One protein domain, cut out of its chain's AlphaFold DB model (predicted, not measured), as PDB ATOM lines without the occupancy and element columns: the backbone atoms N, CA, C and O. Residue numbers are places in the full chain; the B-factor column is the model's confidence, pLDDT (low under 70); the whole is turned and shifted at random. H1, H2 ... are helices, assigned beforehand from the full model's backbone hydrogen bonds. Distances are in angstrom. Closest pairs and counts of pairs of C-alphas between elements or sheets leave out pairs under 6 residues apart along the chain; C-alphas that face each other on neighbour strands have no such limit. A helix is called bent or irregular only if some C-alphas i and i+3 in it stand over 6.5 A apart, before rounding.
ATOM      1  N   THR A   2       6.736  22.295 100.676       36.69
ATOM      2  CA  THR A   2       7.738  21.235 100.836       36.69
ATOM      3  C   THR A   2       7.779  20.858 102.314       36.69
ATOM      4  O   THR A   2       7.960  21.730 103.163       36.69
ATOM      5  N   ALA A   3       7.503  19.595 102.640       55.84
ATOM      6  CA  ALA A   3       7.584  19.128 104.017       55.84
ATOM      7  C   ALA A   3       9.023  19.332 104.514       55.84
ATOM      8  O   ALA A   3       9.971  18.955 103.832       55.84
ATOM      9  N   ASN A   4       9.200  19.966 105.671       70.50
ATOM     10  CA  ASN A   4      10.522  20.050 106.284       70.50
ATOM     11  C   ASN A   4      10.872  18.680 106.874       70.50
ATOM     12  O   ASN A   4      10.050  18.071 107.562       70.50
ATOM     13  N   GLU A   5      12.087  18.198 106.614       83.44
ATOM     14  CA  GLU A   5      12.579  16.974 107.241       83.44
ATOM     15  C   GLU A   5      12.653  17.158 108.769       83.44
ATOM     16  O   GLU A   5      13.131  18.173 109.275       83.44
ATOM     17  N   THR A   6      12.188  16.157 109.511       86.31
ATOM     18  CA  THR A   6      12.245  16.086 110.977       86.31
ATOM     19  C   THR A   6      12.880  14.763 111.404       86.31
ATOM     20  O   THR A   6      13.006  13.830 110.611       86.31
ATOM     21  N   ASN A   7      13.252  14.631 112.680       81.56
ATOM     22  CA  ASN A   7      13.808  13.373 113.200       81.56
ATOM     23  C   ASN A   7      12.870  12.161 113.026       81.56
ATOM     24  O   ASN A   7      13.358  11.028 113.018       81.56
ATOM     25  N   ASP A   8      11.561  12.389 112.870       85.44
ATOM     26  CA  ASP A   8      10.562  11.345 112.627       85.44
ATOM     27  C   ASP A   8      10.240  11.144 111.133       85.44
ATOM     28  O   ASP A   8       9.416  10.310 110.782       85.44
ATOM     29  N   THR A   9      10.907  11.832 110.203       90.38
ATOM     30  CA  THR A   9      10.653  11.632 108.764       90.38
ATOM     31  C   THR A   9      10.993  10.208 108.312       90.38
ATOM     32  O   THR A   9      10.225   9.581 107.585       90.38
ATOM     33  N   TYR A  10      12.105   9.650 108.793       93.44
ATOM     34  CA  TYR A  10      12.581   8.323 108.399       93.44
ATOM     35  C   TYR A  10      12.393   7.301 109.520       93.44
ATOM     36  O   TYR A  10      12.574   7.608 110.701       93.44
ATOM     37  N   PHE A  11      12.078   6.058 109.169       95.12
ATOM     38  CA  PHE A  11      12.203   4.936 110.090       95.12
ATOM     39  C   PHE A  11      13.680   4.643 110.385       95.12
ATOM     40  O   PHE A  11      14.542   4.724 109.504       95.12
ATOM     41  N   ASN A  12      13.973   4.235 111.623       94.56
ATOM     42  CA  ASN A  12      15.175   3.439 111.856       94.56
ATOM     43  C   ASN A  12      14.955   2.015 111.309       94.56
ATOM     44  O   ASN A  12      13.819   1.586 111.099       94.56
ATOM     45  N   TYR A  13      16.050   1.292 111.083       93.69
ATOM     46  CA  TYR A  13      16.014  -0.058 110.518       93.69
ATOM     47  C   TYR A  13      15.057  -0.996 111.263       93.69
ATOM     48  O   TYR A  13      14.211  -1.630 110.638       93.69
ATOM     49  N   LYS A  14      15.171  -1.056 112.595       92.06
ATOM     50  CA  LYS A  14      14.424  -2.002 113.426       92.06
ATOM     51  C   LYS A  14      12.920  -1.765 113.306       92.06
ATOM     52  O   LYS A  14      12.189  -2.691 112.967       92.06
ATOM     53  N   ASP A  15      12.486  -0.520 113.482       93.94
ATOM     54  CA  ASP A  15      11.078  -0.139 113.385       93.94
ATOM     55  C   ASP A  15      10.499  -0.428 111.999       93.94
ATOM     56  O   ASP A  15       9.403  -0.978 111.908       93.94
ATOM     57  N   TYR A  16      11.240  -0.107 110.930       95.50
ATOM     58  CA  TYR A  16      10.826  -0.417 109.558       95.50
ATOM     59  C   TYR A  16      10.692  -1.925 109.334       95.50
ATOM     60  O   TYR A  16       9.660  -2.383 108.843       95.50
ATOM     61  N   SER A  17      11.712  -2.704 109.708       92.69
ATOM     62  CA  SER A  17      11.711  -4.154 109.500       92.69
ATOM     63  C   SER A  17      10.569  -4.832 110.259       92.69
ATOM     64  O   SER A  17       9.841  -5.635 109.678       92.69
ATOM     65  N   GLU A  18      10.341  -4.445 111.518       92.56
ATOM     66  CA  GLU A  18       9.301  -5.027 112.366       92.56
ATOM     67  C   GLU A  18       7.900  -4.701 111.845       92.56
ATOM     68  O   GLU A  18       7.042  -5.585 111.777       92.56
ATOM     69  N   ILE A  19       7.638  -3.438 111.477       94.44
ATOM     70  CA  ILE A  19       6.305  -3.044 111.010       94.44
ATOM     71  C   ILE A  19       5.996  -3.664 109.646       94.44
ATOM     72  O   ILE A  19       4.912  -4.224 109.462       94.44
ATOM     73  N   LYS A  20       6.966  -3.658 108.721       93.69
ATOM     74  CA  LYS A  20       6.838  -4.280 107.400       93.69
ATOM     75  C   LYS A  20       6.554  -5.773 107.519       93.69
ATOM     76  O   LYS A  20       5.616  -6.269 106.897       93.69
ATOM     77  N   GLU A  21       7.321  -6.490 108.341       90.69
ATOM     78  CA  GLU A  21       7.127  -7.926 108.547       90.69
ATOM     79  C   GLU A  21       5.730  -8.231 109.101       90.69
ATOM     80  O   GLU A  21       5.072  -9.153 108.619       90.69
ATOM     81  N   LYS A  22       5.231  -7.436 110.057       91.25
ATOM     82  CA  LYS A  22       3.876  -7.608 110.607       91.25
ATOM     83  C   LYS A  22       2.796  -7.474 109.533       91.25
ATOM     84  O   LYS A  22       1.944  -8.361 109.440       91.25
ATOM     85  N   PHE A  23       2.853  -6.422 108.712       92.94
ATOM     86  CA  PHE A  23       1.910  -6.244 107.602       92.94
ATOM     87  C   PHE A  23       1.976  -7.426 106.632       92.94
ATOM     88  O   PHE A  23       0.941  -8.010 106.309       92.94
ATOM     89  N   LEU A  24       3.182  -7.833 106.219       89.38
ATOM     90  CA  LEU A  24       3.377  -8.956 105.300       89.38
ATOM     91  C   LEU A  24       2.884 -10.285 105.886       89.38
ATOM     92  O   LEU A  24       2.265 -11.079 105.182       89.38
ATOM     93  N   ARG A  25       3.125 -10.546 107.175       89.19
ATOM     94  CA  ARG A  25       2.679 -11.771 107.849       89.19
ATOM     95  C   ARG A  25       1.159 -11.860 107.913       89.19
ATOM     96  O   ARG A  25       0.613 -12.948 107.752       89.19
ATOM     97  N   ASN A  26       0.485 -10.740 108.156       86.62
ATOM     98  CA  ASN A  26      -0.973 -10.689 108.167       86.62
ATOM     99  C   ASN A  26      -1.547 -10.831 106.753       86.62
ATOM    100  O   ASN A  26      -2.447 -11.641 106.572       86.62
ATOM    101  N   LEU A  27      -0.960 -10.168 105.747       87.88
ATOM    102  CA  LEU A  27      -1.367 -10.327 104.341       87.88
ATOM    103  C   LEU A  27      -1.175 -11.758 103.829       87.88
ATOM    104  O   LEU A  27      -1.948 -12.228 103.006       87.88
ATOM    105  N   LYS A  28      -0.172 -12.490 104.331       86.75
ATOM    106  CA  LYS A  28      -0.014 -13.924 104.030       86.75
ATOM    107  C   LYS A  28      -1.156 -14.783 104.579       86.75
ATOM    108  O   LYS A  28      -1.391 -15.861 104.045       86.75
ATOM    109  N   ARG A  29      -1.809 -14.358 105.664       83.56
ATOM    110  CA  ARG A  29      -2.934 -15.083 106.279       83.56
ATOM    111  C   ARG A  29      -4.254 -14.718 105.619       83.56
ATOM    112  O   ARG A  29      -5.058 -15.602 105.363       83.56
ATOM    113  N   ASP A  30      -4.448 -13.430 105.369       79.25
ATOM    114  CA  ASP A  30      -5.640 -12.886 104.743       79.25
ATOM    115  C   ASP A  30      -5.246 -11.700 103.857       79.25
ATOM    116  O   ASP A  30      -4.818 -10.648 104.339       79.25
ATOM    117  N   ASN A  31      -5.356 -11.902 102.546       83.50
ATOM    118  CA  ASN A  31      -5.134 -10.880 101.527       83.50
ATOM    119  C   ASN A  31      -6.445 -10.426 100.872       83.50
ATOM    120  O   ASN A  31      -6.407  -9.820  99.796       83.50
ATOM    121  N   SER A  32      -7.589 -10.751 101.477       85.06
ATOM    122  CA  SER A  32      -8.893 -10.384 100.947       85.06
ATOM    123  C   SER A  32      -9.135  -8.878 101.057       85.06
ATOM    124  O   SER A  32      -8.560  -8.160 101.879       85.06
ATOM    125  N   TYR A  33      -9.989  -8.381 100.172       92.12
ATOM    126  CA  TYR A  33     -10.481  -7.015 100.194       92.12
ATOM    127  C   TYR A  33     -11.948  -7.027  99.777       92.12
ATOM    128  O   TYR A  33     -12.404  -7.927  99.069       92.12
ATOM    129  N   ASP A  34     -12.702  -6.030 100.224       91.62
ATOM    130  CA  ASP A  34     -14.119  -5.944  99.897       91.62
ATOM    131  C   ASP A  34     -14.292  -5.234  98.553       91.62
ATOM    132  O   ASP A  34     -14.242  -4.001  98.471       91.62
ATOM    133  N   SER A  35     -14.454  -6.043  97.505       90.81
ATOM    134  CA  SER A  35     -14.590  -5.573  96.126       90.81
ATOM    135  C   SER A  35     -15.896  -4.817  95.858       90.81
ATOM    136  O   SER A  35     -15.907  -3.923  95.011       90.81
ATOM    137  N   GLU A  36     -16.981  -5.128  96.576       91.00
ATOM    138  CA  GLU A  36     -18.270  -4.441  96.423       91.00
ATOM    139  C   GLU A  36     -18.186  -3.036  97.005       91.00
ATOM    140  O   GLU A  36     -18.504  -2.055  96.329       91.00
ATOM    141  N   PHE A  37     -17.645  -2.928  98.218       93.00
ATOM    142  CA  PHE A  37     -17.364  -1.641  98.831       93.00
ATOM    143  C   PHE A  37     -16.391  -0.816  97.997       93.00
ATOM    144  O   PHE A  37     -16.613   0.379  97.832       93.00
ATOM    145  N   LEU A  38     -15.325  -1.423  97.466       92.00
ATOM    146  CA  LEU A  38     -14.363  -0.698  96.642       92.00
ATOM    147  C   LEU A  38     -15.047  -0.096  95.407       92.00
ATOM    148  O   LEU A  38     -14.898   1.097  95.152       92.00
ATOM    149  N   LYS A  39     -15.850  -0.886  94.683       89.31
ATOM    150  CA  LYS A  39     -16.629  -0.402  93.531       89.31
ATOM    151  C   LYS A  39     -17.565   0.741  93.925       89.31
ATOM    152  O   LYS A  39     -17.584   1.772  93.258       89.31
ATOM    153  N   GLN A  40     -18.307   0.583  95.021       90.88
ATOM    154  CA  GLN A  40     -19.201   1.624  95.523       90.88
ATOM    155  C   GLN A  40     -18.431   2.903  95.881       90.88
ATOM    156  O   GLN A  40     -18.809   3.995  95.457       90.88
ATOM    157  N   ALA A  41     -17.328   2.776  96.617       92.12
ATOM    158  CA  ALA A  41     -16.509   3.900  97.041       92.12
ATOM    159  C   ALA A  41     -15.933   4.663  95.843       92.12
ATOM    160  O   ALA A  41     -16.026   5.888  95.815       92.12
ATOM    161  N   LEU A  42     -15.405   3.963  94.832       89.75
ATOM    162  CA  LEU A  42     -14.869   4.581  93.614       89.75
ATOM    163  C   LEU A  42     -15.951   5.299  92.795       89.75
ATOM    164  O   LEU A  42     -15.714   6.408  92.313       89.75
ATOM    165  N   ASN A  43     -17.150   4.717  92.694       86.88
ATOM    166  CA  ASN A  43     -18.289   5.352  92.026       86.88
ATOM    167  C   ASN A  43     -18.722   6.637  92.744       86.88
ATOM    168  O   ASN A  43     -18.943   7.666  92.108       86.88
ATOM    169  N   GLU A  44     -18.798   6.610  94.077       89.00
ATOM    170  CA  GLU A  44     -19.152   7.787  94.878       89.00
ATOM    171  C   GLU A  44     -18.071   8.878  94.847       89.00
ATOM    172  O   GLU A  44     -18.396  10.061  94.934       89.00
ATOM    173  N   LEU A  45     -16.796   8.494  94.722       89.44
ATOM    174  CA  LEU A  45     -15.672   9.417  94.519       89.44
ATOM    175  C   LEU A  45     -15.652  10.023  93.108       89.44
ATOM    176  O   LEU A  45     -14.864  10.931  92.858       89.44
ATOM    177  N   LYS A  46     -16.509   9.541  92.193       87.12
ATOM    178  CA  LYS A  46     -16.568   9.964  90.785       87.12
ATOM    179  C   LYS A  46     -15.200   9.895  90.097       87.12
ATOM    180  O   LYS A  46     -14.860  10.762  89.298       87.12
ATOM    181  N   VAL A  47     -14.403   8.876  90.427       77.69
ATOM    182  CA  VAL A  47     -13.065   8.704  89.846       77.69
ATOM    183  C   VAL A  47     -13.208   8.460  88.348       77.69
ATOM    184  O   VAL A  47     -13.956   7.567  87.947       77.69
ATOM    185  N   GLU A  48     -12.505   9.226  87.514       76.62
ATOM    186  CA  GLU A  48     -12.546   9.021  86.065       76.62
ATOM    187  C   GLU A  48     -12.034   7.615  85.703       76.62
ATOM    188  O   GLU A  48     -11.074   7.141  86.321       76.62
ATOM    189  N   PRO A  49     -12.595   6.946  84.678       73.25
ATOM    190  CA  PRO A  49     -12.201   5.584  84.316       73.25
ATOM    191  C   PRO A  49     -10.686   5.401  84.122       73.25
ATOM    192  O   PRO A  49     -10.120   4.411  84.577       73.25
ATOM    193  N   LYS A  50      -9.994   6.390  83.535       75.00
ATOM    194  CA  LYS A  50      -8.527   6.364  83.371       75.00
ATOM    195  C   LYS A  50      -7.756   6.331  84.700       75.00
ATOM    196  O   LYS A  50      -6.733   5.653  84.810       75.00
ATOM    197  N   HIS A  51      -8.251   7.017  85.731       73.06
ATOM    198  CA  HIS A  51      -7.641   7.036  87.062       73.06
ATOM    199  C   HIS A  51      -8.044   5.813  87.880       73.06
ATOM    200  O   HIS A  51      -7.228   5.326  88.651       73.06
ATOM    201  N   GLN A  52      -9.237   5.251  87.657       71.25
ATOM    202  CA  GLN A  52      -9.607   3.948  88.225       71.25
ATOM    203  C   GLN A  52      -8.660   2.841  87.745       71.25
ATOM    204  O   GLN A  52      -8.261   1.993  88.538       71.25
ATOM    205  N   ILE A  53      -8.243   2.889  86.476       68.25
ATOM    206  CA  ILE A  53      -7.237   1.971  85.922       68.25
ATOM    207  C   ILE A  53      -5.865   2.229  86.561       68.25
ATOM    208  O   ILE A  53      -5.225   1.299  87.045       68.25
ATOM    209  N   SER A  54      -5.432   3.494  86.615       75.25
ATOM    210  CA  SER A  54      -4.093   3.867  87.107       75.25
ATOM    211  C   SER A  54      -3.899   3.615  88.607       75.25
ATOM    212  O   SER A  54      -2.809   3.257  89.047       75.25
ATOM    213  N   PHE A  55      -4.954   3.798  89.402       86.19
ATOM    214  CA  PHE A  55      -4.912   3.733  90.862       86.19
ATOM    215  C   PHE A  55      -5.605   2.499  91.448       86.19
ATOM    216  O   PHE A  55      -5.538   2.295  92.658       86.19
ATOM    217  N   GLY A  56      -6.245   1.657  90.629       84.25
ATOM    218  CA  GLY A  56      -7.062   0.531  91.094       84.25
ATOM    219  C   GLY A  56      -6.323  -0.399  92.059       84.25
ATOM    220  O   GLY A  56      -6.792  -0.636  93.172       84.25
ATOM    221  N   ASN A  57      -5.115  -0.835  91.692       85.56
ATOM    222  CA  ASN A  57      -4.282  -1.667  92.569       85.56
ATOM    223  C   ASN A  57      -3.860  -0.933  93.847       85.56
ATOM    224  O   ASN A  57      -3.789  -1.543  94.908       85.56
ATOM    225  N   ILE A  58      -3.632   0.379  93.779       93.56
ATOM    226  CA  ILE A  58      -3.250   1.182  94.945       93.56
ATOM    227  C   ILE A  58      -4.423   1.284  95.929       93.56
ATOM    228  O   ILE A  58      -4.213   1.153  97.134       93.56
ATOM    229  N   PHE A  59      -5.662   1.444  95.447       93.44
ATOM    230  CA  PHE A  59      -6.852   1.415  96.307       93.44
ATOM    231  C   PHE A  59      -7.050   0.053  96.967       93.44
ATOM    232  O   PHE A  59      -7.359  -0.006  98.158       93.44
ATOM    233  N   ILE A  60      -6.839  -1.034  96.218       92.94
ATOM    234  CA  ILE A  60      -6.908  -2.401  96.744       92.94
ATOM    235  C   ILE A  60      -5.869  -2.596  97.855       92.94
ATOM    236  O   ILE A  60      -6.210  -3.047  98.948       92.94
ATOM    237  N   GLU A  61      -4.609  -2.233  97.607       94.00
ATOM    238  CA  GLU A  61      -3.540  -2.383  98.598       94.00
ATOM    239  C   GLU A  61      -3.765  -1.499  99.828       94.00
ATOM    240  O   GLU A  61      -3.623  -1.972 100.959       94.00
ATOM    241  N   LEU A  62      -4.213  -0.255  99.639       95.88
ATOM    242  CA  LEU A  62      -4.579   0.623 100.747       95.88
ATOM    243  C   LEU A  62      -5.730   0.028 101.570       95.88
ATOM    244  O   LEU A  62      -5.662   0.020 102.797       95.88
ATOM    245  N   GLN A  63      -6.765  -0.522 100.926       94.75
ATOM    246  CA  GLN A  63      -7.882  -1.168 101.617       94.75
ATOM    247  C   GLN A  63      -7.411  -2.351 102.472       94.75
ATOM    248  O   GLN A  63      -7.776  -2.445 103.645       94.75
ATOM    249  N   LYS A  64      -6.566  -3.228 101.913       94.44
ATOM    250  CA  LYS A  64      -5.989  -4.367 102.646       94.44
ATOM    251  C   LYS A  64      -5.185  -3.912 103.860       94.44
ATOM    252  O   LYS A  64      -5.280  -4.522 104.921       94.44
ATOM    253  N   GLN A  65      -4.407  -2.839 103.727       93.88
ATOM    254  CA  GLN A  65      -3.608  -2.295 104.826       93.88
ATOM    255  C   GLN A  65      -4.477  -1.645 105.911       93.88
ATOM    256  O   GLN A  65      -4.292  -1.941 107.091       93.88
ATOM    257  N   LEU A  66      -5.462  -0.825 105.527       93.00
ATOM    258  CA  LEU A  66      -6.403  -0.178 106.453       93.00
ATOM    259  C   LEU A  66      -7.328  -1.177 107.164       93.00
ATOM    260  O   LEU A  66      -7.893  -0.860 108.210       93.00
ATOM    261  N   ASN A  67      -7.482  -2.394 106.635       91.00
ATOM    262  CA  ASN A  67      -8.219  -3.479 107.282       91.00
ATOM    263  C   ASN A  67      -7.440  -4.177 108.407       91.00
ATOM    264  O   ASN A  67      -8.033  -4.936 109.170       91.00
ATOM    265  N   GLN A  68      -6.144  -3.907 108.573       89.56
ATOM    266  CA  GLN A  68      -5.334  -4.552 109.608       89.56
ATOM    267  C   GLN A  68      -5.477  -3.877 110.978       89.56
ATOM    268  O   GLN A  68      -4.501  -3.378 111.539       89.56
ATOM    269  N   ASP A  69      -6.683  -3.919 111.556       84.19
ATOM    270  CA  ASP A  69      -6.987  -3.325 112.873       84.19
ATOM    271  C   ASP A  69      -6.070  -3.854 113.976       84.19
ATOM    272  O   ASP A  69      -5.678  -3.114 114.875       84.19
ATOM    273  N   GLY A  70      -5.637  -5.114 113.848       84.06
ATOM    274  CA  GLY A  70      -4.579  -5.695 114.666       84.06
ATOM    275  C   GLY A  70      -3.367  -4.771 114.782       84.06
ATOM    276  O   GLY A  70      -2.942  -4.470 115.881       84.06
ATOM    277  N   ILE A  71      -2.830  -4.263 113.675       87.75
ATOM    278  CA  ILE A  71      -1.650  -3.388 113.699       87.75
ATOM    279  C   ILE A  71      -2.032  -1.956 114.084       87.75
ATOM    280  O   ILE A  71      -1.339  -1.334 114.893       87.75
ATOM    281  N   LEU A  72      -3.125  -1.453 113.504       88.56
ATOM    282  CA  LEU A  72      -3.485  -0.035 113.543       88.56
ATOM    283  C   LEU A  72      -4.117   0.409 114.867       88.56
ATOM    284  O   LEU A  72      -3.935   1.555 115.264       88.56
ATOM    285  N   VAL A  73      -4.816  -0.487 115.564       80.06
ATOM    286  CA  VAL A  73      -5.529  -0.177 116.815       80.06
ATOM    287  C   VAL A  73      -4.793  -0.739 118.030       80.06
ATOM    288  O   VAL A  73      -4.626  -0.046 119.026       80.06
ATOM    289  N   PHE A  74      -4.344  -1.996 117.964       66.06
ATOM    290  CA  PHE A  74      -3.917  -2.729 119.162       66.06
ATOM    291  C   PHE A  74      -2.411  -2.706 119.436       66.06
ATOM    292  O   PHE A  74      -1.992  -3.131 120.510       66.06
ATOM    293  N   TRP A  75      -1.586  -2.270 118.480       67.00
ATOM    294  CA  TRP A  75      -0.128  -2.371 118.601       67.00
ATOM    295  C   TRP A  75       0.569  -1.028 118.472       67.00
ATOM    296  O   TRP A  75       1.023  -0.479 119.469       67.00
ATOM    297  N   ASP A  76       0.716  -0.523 117.252       76.50
ATOM    298  CA  ASP A  76       1.429   0.728 117.023       76.50
ATOM    299  C   ASP A  76       0.845   1.432 115.805       76.50
ATOM    300  O   ASP A  76       1.390   1.378 114.700       76.50
ATOM    301  N   GLY A  77      -0.316   2.053 116.017       84.00
ATOM    302  CA  GLY A  77      -1.030   2.784 114.975       84.00
ATOM    303  C   GLY A  77      -0.174   3.876 114.342       84.00
ATOM    304  O   GLY A  77      -0.220   4.062 113.130       84.00
ATOM    305  N   THR A  78       0.693   4.532 115.117       89.69
ATOM    306  CA  THR A  78       1.593   5.574 114.609       89.69
ATOM    307  C   THR A  78       2.618   5.007 113.623       89.69
ATOM    308  O   THR A  78       2.691   5.479 112.484       89.69
ATOM    309  N   ARG A  79       3.375   3.960 113.994       91.94
ATOM    310  CA  ARG A  79       4.316   3.296 113.069       91.94
ATOM    311  C   ARG A  79       3.584   2.626 111.908       91.94
ATOM    312  O   ARG A  79       4.067   2.677 110.778       91.94
ATOM    313  N   GLY A  80       2.410   2.051 112.160       94.19
ATOM    314  CA  GLY A  80       1.566   1.434 111.140       94.19
ATOM    315  C   GLY A  80       1.138   2.426 110.061       94.19
ATOM    316  O   GLY A  80       1.420   2.214 108.882       94.19
ATOM    317  N   CYS A  81       0.553   3.555 110.453       93.94
ATOM    318  CA  CYS A  81       0.142   4.599 109.520       93.94
ATOM    319  C   CYS A  81       1.326   5.256 108.806       93.94
ATOM    320  O   CYS A  81       1.206   5.621 107.638       93.94
ATOM    321  N   LYS A  82       2.489   5.379 109.455       94.38
ATOM    322  CA  LYS A  82       3.714   5.855 108.798       94.38
ATOM    323  C   LYS A  82       4.185   4.889 107.701       94.38
ATOM    324  O   LYS A  82       4.580   5.336 106.627       94.38
ATOM    325  N   TYR A  83       4.079   3.577 107.924       95.69
ATOM    326  CA  TYR A  83       4.385   2.567 106.905       95.69
ATOM    327  C   TYR A  83       3.375   2.589 105.750       95.69
ATOM    328  O   TYR A  83       3.784   2.592 104.591       95.69
ATOM    329  N   ILE A  84       2.076   2.690 106.050       96.25
ATOM    330  CA  ILE A  84       1.023   2.842 105.030       96.25
ATOM    331  C   ILE A  84       1.286   4.076 104.166       96.25
ATOM    332  O   ILE A  84       1.238   3.989 102.943       96.25
ATOM    333  N   ASN A  85       1.636   5.211 104.778       95.69
ATOM    334  CA  ASN A  85       1.983   6.421 104.037       95.69
ATOM    335  C   ASN A  85       3.192   6.217 103.119       95.69
ATOM    336  O   ASN A  85       3.155   6.667 101.975       95.69
ATOM    337  N   TYR A  86       4.236   5.517 103.571       95.56
ATOM    338  CA  TYR A  86       5.373   5.173 102.714       95.56
ATOM    339  C   TYR A  86       4.941   4.339 101.495       95.56
ATOM    340  O   TYR A  86       5.261   4.711 100.369       95.56
ATOM    341  N   VAL A  87       4.172   3.263 101.702       95.19
ATOM    342  CA  VAL A  87       3.711   2.385 100.609       95.19
ATOM    343  C   VAL A  87       2.758   3.113  99.656       95.19
ATOM    344  O   VAL A  87       2.836   2.933  98.444       95.19
ATOM    345  N   LEU A  88       1.885   3.973 100.182       96.12
ATOM    346  CA  LEU A  88       0.975   4.772  99.369       96.12
ATOM    347  C   LEU A  88       1.732   5.800  98.513       96.12
ATOM    348  O   LEU A  88       1.441   5.934  97.326       96.12
ATOM    349  N   ASN A  89       2.728   6.488  99.088       94.44
ATOM    350  CA  ASN A  89       3.600   7.396  98.333       94.44
ATOM    351  C   ASN A  89       4.365   6.633  97.240       94.44
ATOM    352  O   ASN A  89       4.426   7.118  96.116       94.44
ATOM    353  N   ASP A  90       4.870   5.428  97.533       90.94
ATOM    354  CA  ASP A  90       5.532   4.550  96.558       90.94
ATOM    355  C   ASP A  90       4.633   4.232  95.361       90.94
ATOM    356  O   ASP A  90       5.018   4.459  94.214       90.94
ATOM    357  N   GLY A  91       3.413   3.768  95.641       89.56
ATOM    358  CA  GLY A  91       2.442   3.412  94.613       89.56
ATOM    359  C   GLY A  91       2.046   4.606  93.749       89.56
ATOM    360  O   GLY A  91       2.028   4.491  92.527       89.56
ATOM    361  N   ILE A  92       1.751   5.757  94.364       91.44
ATOM    362  CA  ILE A  92       1.298   6.953  93.639       91.44
ATOM    363  C   ILE A  92       2.436   7.546  92.804       91.44
ATOM    364  O   ILE A  92       2.238   7.795  91.618       91.44
ATOM    365  N   ILE A  93       3.637   7.709  93.369       86.81
ATOM    366  CA  ILE A  93       4.786   8.297  92.657       86.81
ATOM    367  C   ILE A  93       5.225   7.422  91.477       86.81
ATOM    368  O   ILE A  93       5.646   7.948  90.450       86.81
ATOM    369  N   LYS A  94       5.129   6.093  91.606       81.19
ATOM    370  CA  LYS A  94       5.449   5.146  90.525       81.19
ATOM    371  C   LYS A  94       4.284   4.896  89.566       81.19
ATOM    372  O   LYS A  94       4.461   4.174  88.585       81.19
ATOM    373  N   SER A  95       3.098   5.436  89.842       79.56
ATOM    374  CA  SER A  95       1.960   5.292  88.940       79.56
ATOM    375  C   SER A  95       2.179   6.128  87.676       79.56
ATOM    376  O   SER A  95       2.630   7.268  87.739       79.56
ATOM    377  N   ASN A  96       1.825   5.584  86.510       65.50
ATOM    378  CA  ASN A  96       1.882   6.308  85.233       65.50
ATOM    379  C   ASN A  96       0.649   7.216  85.039       65.50
ATOM    380  O   ASN A  96       0.053   7.236  83.963       65.50
ATOM    381  N   SER A  97       0.228   7.918  86.095       76.50
ATOM    382  CA  SER A  97      -0.949   8.789  86.082       76.50
ATOM    383  C   SER A  97      -0.594  10.196  85.595       76.50
ATOM    384  O   SER A  97       0.463  10.731  85.919       76.50
ATOM    385  N   ASP A  98      -1.498  10.822  84.840       79.75
ATOM    386  CA  ASP A  98      -1.423  12.245  84.479       79.75
ATOM    387  C   ASP A  98      -1.893  13.170  85.620       79.75
ATOM    388  O   ASP A  98      -1.774  14.393  85.526       79.75
ATOM    389  N   MET A  99      -2.434  12.593  86.699       83.69
ATOM    390  CA  MET A  99      -2.916  13.325  87.864       83.69
ATOM    391  C   MET A  99      -1.750  13.778  88.759       83.69
ATOM    392  O   MET A  99      -0.924  12.946  89.134       83.69
ATOM    393  N   PRO A 100      -1.713  15.055  89.188       88.81
ATOM    394  CA  PRO A 100      -0.759  15.515  90.193       88.81
ATOM    395  C   PRO A 100      -0.837  14.680  91.476       88.81
ATOM    396  O   PRO A 100      -1.935  14.387  91.961       88.81
ATOM    397  N   ASN A 101       0.316  14.334  92.051       87.44
ATOM    398  CA  ASN A 101       0.398  13.469  93.230       87.44
ATOM    399  C   ASN A 101      -0.424  14.012  94.405       87.44
ATOM    400  O   ASN A 101      -1.102  13.249  95.084       87.44
ATOM    401  N   GLU A 102      -0.426  15.325  94.626       88.94
ATOM    402  CA  GLU A 102      -1.216  15.980  95.670       88.94
ATOM    403  C   GLU A 102      -2.719  15.723  95.500       88.94
ATOM    404  O   GLU A 102      -3.410  15.395  96.466       88.94
ATOM    405  N   THR A 103      -3.214  15.817  94.263       90.69
ATOM    406  CA  THR A 103      -4.616  15.551  93.919       90.69
ATOM    407  C   THR A 103      -4.952  14.075  94.101       90.69
ATOM    408  O   THR A 103      -6.002  13.746  94.655       90.69
ATOM    409  N   ALA A 104      -4.045  13.181  93.696       91.50
ATOM    410  CA  ALA A 104      -4.206  11.750  93.921       91.50
ATOM    411  C   ALA A 104      -4.315  11.451  95.424       91.50
ATOM    412  O   ALA A 104      -5.242  10.772  95.857       91.50
ATOM    413  N   PHE A 105      -3.435  12.028  96.246       92.88
ATOM    414  CA  PHE A 105      -3.478  11.866  97.700       92.88
ATOM    415  C   PHE A 105      -4.792  12.335  98.320       92.88
ATOM    416  O   PHE A 105      -5.301  11.674  99.224       92.88
ATOM    417  N   GLU A 106      -5.365  13.435  97.838       92.69
ATOM    418  CA  GLU A 106      -6.665  13.901  98.319       92.69
ATOM    419  C   GLU A 106      -7.783  12.893  98.012       92.69
ATOM    420  O   GLU A 106      -8.636  12.626  98.856       92.69
ATOM    421  N   MET A 107      -7.728  12.240  96.852       93.25
ATOM    422  CA  MET A 107      -8.647  11.153  96.510       93.25
ATOM    423  C   MET A 107      -8.497   9.951  97.457       93.25
ATOM    424  O   MET A 107      -9.494   9.404  97.931       93.25
ATOM    425  N   PHE A 108      -7.263   9.560  97.789       95.31
ATOM    426  CA  PHE A 108      -7.016   8.470  98.738       95.31
ATOM    427  C   PHE A 108      -7.430   8.818 100.174       95.31
ATOM    428  O   PHE A 108      -7.911   7.936 100.884       95.31
ATOM    429  N   LYS A 109      -7.333  10.086 100.599       95.62
ATOM    430  CA  LYS A 109      -7.910  10.541 101.878       95.62
ATOM    431  C   LYS A 109      -9.428  10.394 101.894       95.62
ATOM    432  O   LYS A 109      -9.977   9.855 102.847       95.62
ATOM    433  N   GLN A 110     -10.111  10.791 100.820       94.81
ATOM    434  CA  GLN A 110     -11.564  10.618 100.733       94.81
ATOM    435  C   GLN A 110     -11.969   9.134 100.725       94.81
ATOM    436  O   GLN A 110     -13.017   8.764 101.257       94.81
ATOM    437  N   PHE A 111     -11.142   8.264 100.142       95.50
ATOM    438  CA  PHE A 111     -11.334   6.819 100.231       95.50
ATOM    439  C   PHE A 111     -11.157   6.293 101.665       95.50
ATOM    440  O   PHE A 111     -11.987   5.513 102.138       95.50
ATOM    441  N   GLU A 112     -10.133   6.755 102.388       95.50
ATOM    442  CA  GLU A 112      -9.938   6.457 103.812       95.50
ATOM    443  C   GLU A 112     -11.136   6.919 104.653       95.50
ATOM    444  O   GLU A 112     -11.656   6.142 105.452       95.50
ATOM    445  N   ASP A 113     -11.674   8.112 104.393       94.12
ATOM    446  CA  ASP A 113     -12.875   8.621 105.062       94.12
ATOM    447  C   ASP A 113     -14.095   7.710 104.865       94.12
ATOM    448  O   ASP A 113     -14.907   7.529 105.781       94.12
ATOM    449  N   LYS A 114     -14.252   7.137 103.665       94.06
ATOM    450  CA  LYS A 114     -15.312   6.159 103.374       94.06
ATOM    451  C   LYS A 114     -15.076   4.848 104.119       94.06
ATOM    452  O   LYS A 114     -16.016   4.309 104.704       94.06
ATOM    453  N   MET A 115     -13.835   4.363 104.152       93.19
ATOM    454  CA  MET A 115     -13.445   3.177 104.927       93.19
ATOM    455  C   MET A 115     -13.730   3.367 106.420       93.19
ATOM    456  O   MET A 115     -14.338   2.503 107.052       93.19
ATOM    457  N   ARG A 116     -13.374   4.533 106.969       92.88
ATOM    458  CA  ARG A 116     -13.663   4.922 108.351       92.88
ATOM    459  C   ARG A 116     -15.159   4.848 108.651       92.88
ATOM    460  O   ARG A 116     -15.548   4.237 109.646       92.88
ATOM    461  N   LYS A 117     -15.995   5.438 107.786       91.94
ATOM    462  CA  LYS A 117     -17.463   5.417 107.932       91.94
ATOM    463  C   LYS A 117     -18.007   3.992 107.933       91.94
ATOM    464  O   LYS A 117     -18.812   3.659 108.795       91.94
ATOM    465  N   LYS A 118     -17.530   3.139 107.023       90.81
ATOM    466  CA  LYS A 118     -17.913   1.722 106.980       90.81
ATOM    467  C   LYS A 118     -17.540   0.975 108.262       90.81
ATOM    468  O   LYS A 118     -18.308   0.138 108.722       90.81
ATOM    469  N   LYS A 119     -16.382   1.288 108.848       89.25
ATOM    470  CA  LYS A 119     -15.927   0.712 110.120       89.25
ATOM    471  C   LYS A 119     -16.637   1.278 111.355       89.25
ATOM    472  O   LYS A 119     -16.392   0.797 112.455       89.25
ATOM    473  N   GLY A 120     -17.489   2.295 111.204       87.62
ATOM    474  CA  GLY A 120     -18.157   2.955 112.328       87.62
ATOM    475  C   GLY A 120     -17.209   3.742 113.241       87.62
ATOM    476  O   GLY A 120     -17.551   3.998 114.392       87.62
ATOM    477  N   SER A 121     -16.020   4.119 112.756       84.38
ATOM    478  CA  SER A 121     -15.043   4.887 113.538       84.38
ATOM    479  C   SER A 121     -15.314   6.392 113.452       84.38
ATOM    480  O   SER A 121     -15.633   6.921 112.386       84.38
ATOM    481  N   THR A 122     -15.150   7.105 114.567       80.00
ATOM    482  CA  THR A 122     -15.263   8.573 114.634       80.00
ATOM    483  C   THR A 122     -13.942   9.286 114.339       80.00
ATOM    484  O   THR A 122     -13.944  10.470 114.013       80.00
ATOM    485  N   THR A 123     -12.816   8.572 114.399       83.12
ATOM    486  CA  THR A 123     -11.470   9.084 114.103       83.12
ATOM    487  C   THR A 123     -10.941   8.498 112.801       83.12
ATOM    488  O   THR A 123     -11.280   7.363 112.452       83.12
ATOM    489  N   HIS A 124     -10.103   9.253 112.082       85.31
ATOM    490  CA  HIS A 124      -9.347   8.723 110.939       85.31
ATOM    491  C   HIS A 124      -8.598   7.448 111.341       85.31
ATOM    492  O   HIS A 124      -8.013   7.387 112.423       85.31
ATOM    493  N   ILE A 125      -8.644   6.437 110.475       88.38
ATOM    494  CA  ILE A 125      -7.895   5.187 110.599       88.38
ATOM    495  C   ILE A 125      -6.405   5.511 110.493       88.38
ATOM    496  O   ILE A 125      -5.620   5.126 111.354       88.38
ATOM    497  N   CYS A 126      -6.033   6.263 109.455       91.75
ATOM    498  CA  CYS A 126      -4.696   6.807 109.273       91.75
ATOM    499  C   CYS A 126      -4.768   8.186 108.627       91.75
ATOM    500  O   CYS A 126      -5.424   8.365 107.605       91.75
ATOM    501  N   ASN A 127      -4.006   9.142 109.158       90.38
ATOM    502  CA  ASN A 127      -3.808  10.424 108.490       90.38
ATOM    503  C   ASN A 127      -2.891  10.214 107.277       90.38
ATOM    504  O   ASN A 127      -1.679  10.036 107.433       90.38
ATOM    505  N   LEU A 128      -3.477  10.188 106.078       94.38
ATOM    506  CA  LEU A 128      -2.742  10.028 104.822       94.38
ATOM    507  C   LEU A 128      -2.177  11.374 104.351       94.38
ATOM    508  O   LEU A 128      -2.885  12.382 104.341       94.38
ATOM    509  N   TYR A 129      -0.912  11.398 103.938       91.94
ATOM    510  CA  TYR A 129      -0.228  12.604 103.482       91.94
ATOM    511  C   TYR A 129       0.771  12.325 102.354       91.94
ATOM    512  O   TYR A 129       1.463  11.302 102.317       91.94
ATOM    513  N   TYR A 130       0.866  13.289 101.440       91.69
ATOM    514  CA  TYR A 130       1.901  13.304 100.416       91.69
ATOM    515  C   TYR A 130       3.219  13.779 101.027       91.69
ATOM    516  O   TYR A 130       3.273  14.831 101.663       91.69
ATOM    517  N   THR A 131       4.277  12.999 100.831       87.50
ATOM    518  CA  THR A 131       5.592  13.249 101.441       87.50
ATOM    519  C   THR A 131       6.490  14.124 100.556       87.50
ATOM    520  O   THR A 131       7.453  14.714 101.041       87.50
ATOM    521  N   GLY A 132       6.158  14.268  99.269       88.19
ATOM    522  CA  GLY A 132       7.017  14.922  98.282       88.19
ATOM    523  C   GLY A 132       8.056  13.963  97.698       88.19
ATOM    524  O   GLY A 132       8.555  13.075  98.390       88.19
ATOM    525  N   TYR A 133       8.380  14.150  96.417       85.00
ATOM    526  CA  TYR A 133       9.277  13.263  95.671       85.00
ATOM    527  C   TYR A 133      10.666  13.138  96.310       85.00
ATOM    528  O   TYR A 133      11.142  12.022  96.503       85.00
ATOM    529  N   ASP A 134      11.284  14.254  96.704       86.38
ATOM    530  CA  ASP A 134      12.658  14.260  97.224       86.38
ATOM    531  C   ASP A 134      12.790  13.474  98.535       86.38
ATOM    532  O   ASP A 134      13.674  12.627  98.681       86.38
ATOM    533  N   ILE A 135      11.879  13.710  99.485       90.19
ATOM    534  CA  ILE A 135      11.885  13.018 100.780       90.19
ATOM    535  C   ILE A 135      11.542  11.543 100.590       90.19
ATOM    536  O   ILE A 135      12.232  10.685 101.144       90.19
ATOM    537  N   TYR A 136      10.524  11.234  99.781       90.62
ATOM    538  CA  TYR A 136      10.182   9.853  99.454       90.62
ATOM    539  C   TYR A 136      11.364   9.117  98.810       90.62
ATOM    540  O   TYR A 136      11.654   7.991  99.206       90.62
ATOM    541  N   ASN A 137      12.078   9.735  97.866       85.19
ATOM    542  CA  ASN A 137      13.207   9.098  97.195       85.19
ATOM    543  C   ASN A 137      14.300   8.718  98.207       85.19
ATOM    544  O   ASN A 137      14.769   7.582  98.208       85.19
ATOM    545  N   LYS A 138      14.611   9.614  99.153       88.19
ATOM    546  CA  LYS A 138      15.524   9.324 100.271       88.19
ATOM    547  C   LYS A 138      15.020   8.180 101.156       88.19
ATOM    548  O   LYS A 138      15.797   7.288 101.500       88.19
ATOM    549  N   MET A 139      13.730   8.175 101.511       91.69
ATOM    550  CA  MET A 139      13.115   7.080 102.278       91.69
ATOM    551  C   MET A 139      13.259   5.750 101.536       91.69
ATOM    552  O   MET A 139      13.752   4.785 102.109       91.69
ATOM    553  N   ASN A 140      12.886   5.716 100.256       88.06
ATOM    554  CA  ASN A 140      12.957   4.537  99.403       88.06
ATOM    555  C   ASN A 140      14.396   4.011  99.306       88.06
ATOM    556  O   ASN A 140      14.622   2.818  99.492       88.06
ATOM    557  N   THR A 141      15.399   4.868  99.093       85.44
ATOM    558  CA  THR A 141      16.798   4.417  99.062       85.44
ATOM    559  C   THR A 141      17.245   3.818 100.396       85.44
ATOM    560  O   THR A 141      17.813   2.723 100.415       85.44
ATOM    561  N   LEU A 142      16.947   4.485 101.514       90.75
ATOM    562  CA  LEU A 142      17.298   4.000 102.849       90.75
ATOM    563  C   LEU A 142      16.606   2.668 103.176       90.75
ATOM    564  O   LEU A 142      17.242   1.737 103.666       90.75
ATOM    565  N   TYR A 143      15.320   2.543 102.860       93.38
ATOM    566  CA  TYR A 143      14.543   1.338 103.143       93.38
ATOM    567  C   TYR A 143      14.914   0.177 102.216       93.38
ATOM    568  O   TYR A 143      14.931  -0.968 102.658       93.38
ATOM    569  N   ASN A 144      15.340   0.449 100.979       86.19
ATOM    570  CA  ASN A 144      15.930  -0.569 100.107       86.19
ATOM    571  C   ASN A 144      17.245  -1.125 100.676       86.19
ATOM    572  O   ASN A 144      17.510  -2.322 100.551       86.19
ATOM    573  N   LEU A 145      18.068  -0.296 101.331       87.31
ATOM    574  CA  LEU A 145      19.250  -0.778 102.055       87.31
ATOM    575  C   LEU A 145      18.853  -1.639 103.261       87.31
ATOM    576  O   LEU A 145      19.461  -2.689 103.482       87.31
ATOM    577  N   TYR A 146      17.816  -1.239 104.004       92.81
ATOM    578  CA  TYR A 146      17.260  -2.040 105.098       92.81
ATOM    579  C   TYR A 146      16.784  -3.410 104.601       92.81
ATOM    580  O   TYR A 146      17.121  -4.436 105.191       92.81
ATOM    581  N   ASP A 147      16.057  -3.449 103.487       87.12
ATOM    582  CA  ASP A 147      15.539  -4.684 102.899       87.12
ATOM    583  C   ASP A 147      16.657  -5.608 102.412       87.12
ATOM    584  O   ASP A 147      16.643  -6.804 102.709       87.12
ATOM    585  N   LYS A 148      17.671  -5.056 101.731       83.94
ATOM    586  CA  LYS A 148      18.856  -5.817 101.308       83.94
ATOM    587  C   LYS A 148      19.594  -6.417 102.499       83.94
ATOM    588  O   LYS A 148      19.992  -7.572 102.425       83.94
ATOM    589  N   PHE A 149      19.752  -5.668 103.590       86.31
ATOM    590  CA  PHE A 149      20.380  -6.185 104.805       86.31
ATOM    591  C   PHE A 149      19.535  -7.273 105.474       86.31
ATOM    592  O   PHE A 149      20.067  -8.318 105.839       86.31
ATOM    593  N   THR A 150      18.218  -7.067 105.581       87.44
ATOM    594  CA  THR A 150      17.283  -8.057 106.143       87.44
ATOM    595  C   THR A 150      17.343  -9.376 105.368       87.44
ATOM    596  O   THR A 150      17.351 -10.452 105.963       87.44
TER     597      THR A 150
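AT A GLANCE: This is residues 2 to 150 of the 724 residues of an uncharacterized protein of Plasmodium vivax India VII (UniProt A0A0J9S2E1). H5 makes the core of this domain, with H3 side by side with it and running the opposite way, and H6 slanting across one side of the two. H1 and H7 meet in a corner near H5 at one end of the longest axis, and H2 packs on H3 and H6 at the other end. The printed part has 149 residues with seven named helices, H1 to H7 in chain order, and no named strand; the class is all helix. It is compact, with a radius of gyration of the C-alphas of 15.1 A, and rounded, spanning 41 by 34 by 27 A.

HOW THE PARTS SIT: H3, residues 49 to 66, touches H5, residues 77 to 93, at a shallow tilt of 20 degrees, opposite ways; the closest C-alphas, of Ile 58 and Gly 91, are 6.1 A apart. H5 is the hub, touching five other helices. With H6, residues 101 to 118, it forms a helical hairpin at a steep tilt of 45 degrees; the closest C-alphas are those of Ile 92 and Asn 101, 6.6 A. H6 touches H3 at a steep tilt of 52 degrees, the same way, with C-alphas of Phe 59 and Phe 108 closest at 7.5 A. H2, residues 35 to 44, only just touches H6, with 3 pairs of C-alphas within 8 A, Ala 41 and Phe 111 closest at 6.7 A. H2 also only just touches H3, with 3 such pairs, Leu 42 and Gln 52 closest at 7.6 A. H1, residues 13 to 29, touches H5 with residues 15 to 20 alone, about perpendicular at 81 degrees; the C-alphas of Ile 19 and Gly 80 are closest at 6.5 A. H7, residues 133 to 150, touches H5 at a steep tilt of 68 degrees, only just short of perpendicular, with C-alphas of Asn 89 and Tyr 136 closest at 7.1 A. H7 touches H1 at 79 degrees, about perpendicular, Tyr 13 and Tyr 146 having the closest C-alphas, 5.9 A. H4, residues 69 to 72, and H5 touch only at the corner, with C-alphas of Leu 72 and Gly 80 closest at 5.8 A. Every O i to N i+4 pair is within hydrogen-bond range in H1, H2, H5, H6 and H7, against 12 of 14 in H3; H4 is too short for one.

IN THESE COORDINATES: H1 begins at C-alpha 13 (16.014, -0.058, 110.518) and is 24.6 A long. H3 is 23.6 A long and irregular, with C-alphas 54 and 57 7.8 A apart and a kink of 54 degrees near residue 56. H5 measures 23.7 A, H6 25.7 A and H7 25.1 A, ending at C-alpha 150 (17.283, -8.057, 106.143).

THE WHOLE: The farthest C-alphas, of Glu 44 and Phe 149, are 43.1 A apart. The printed part has no cut. The link from H6 to H7, residues 119 to 132, is long. Mean pLDDT of the printed part is 87.7; residues 2 to 3, 53, 74 to 75 and 96 are under 70.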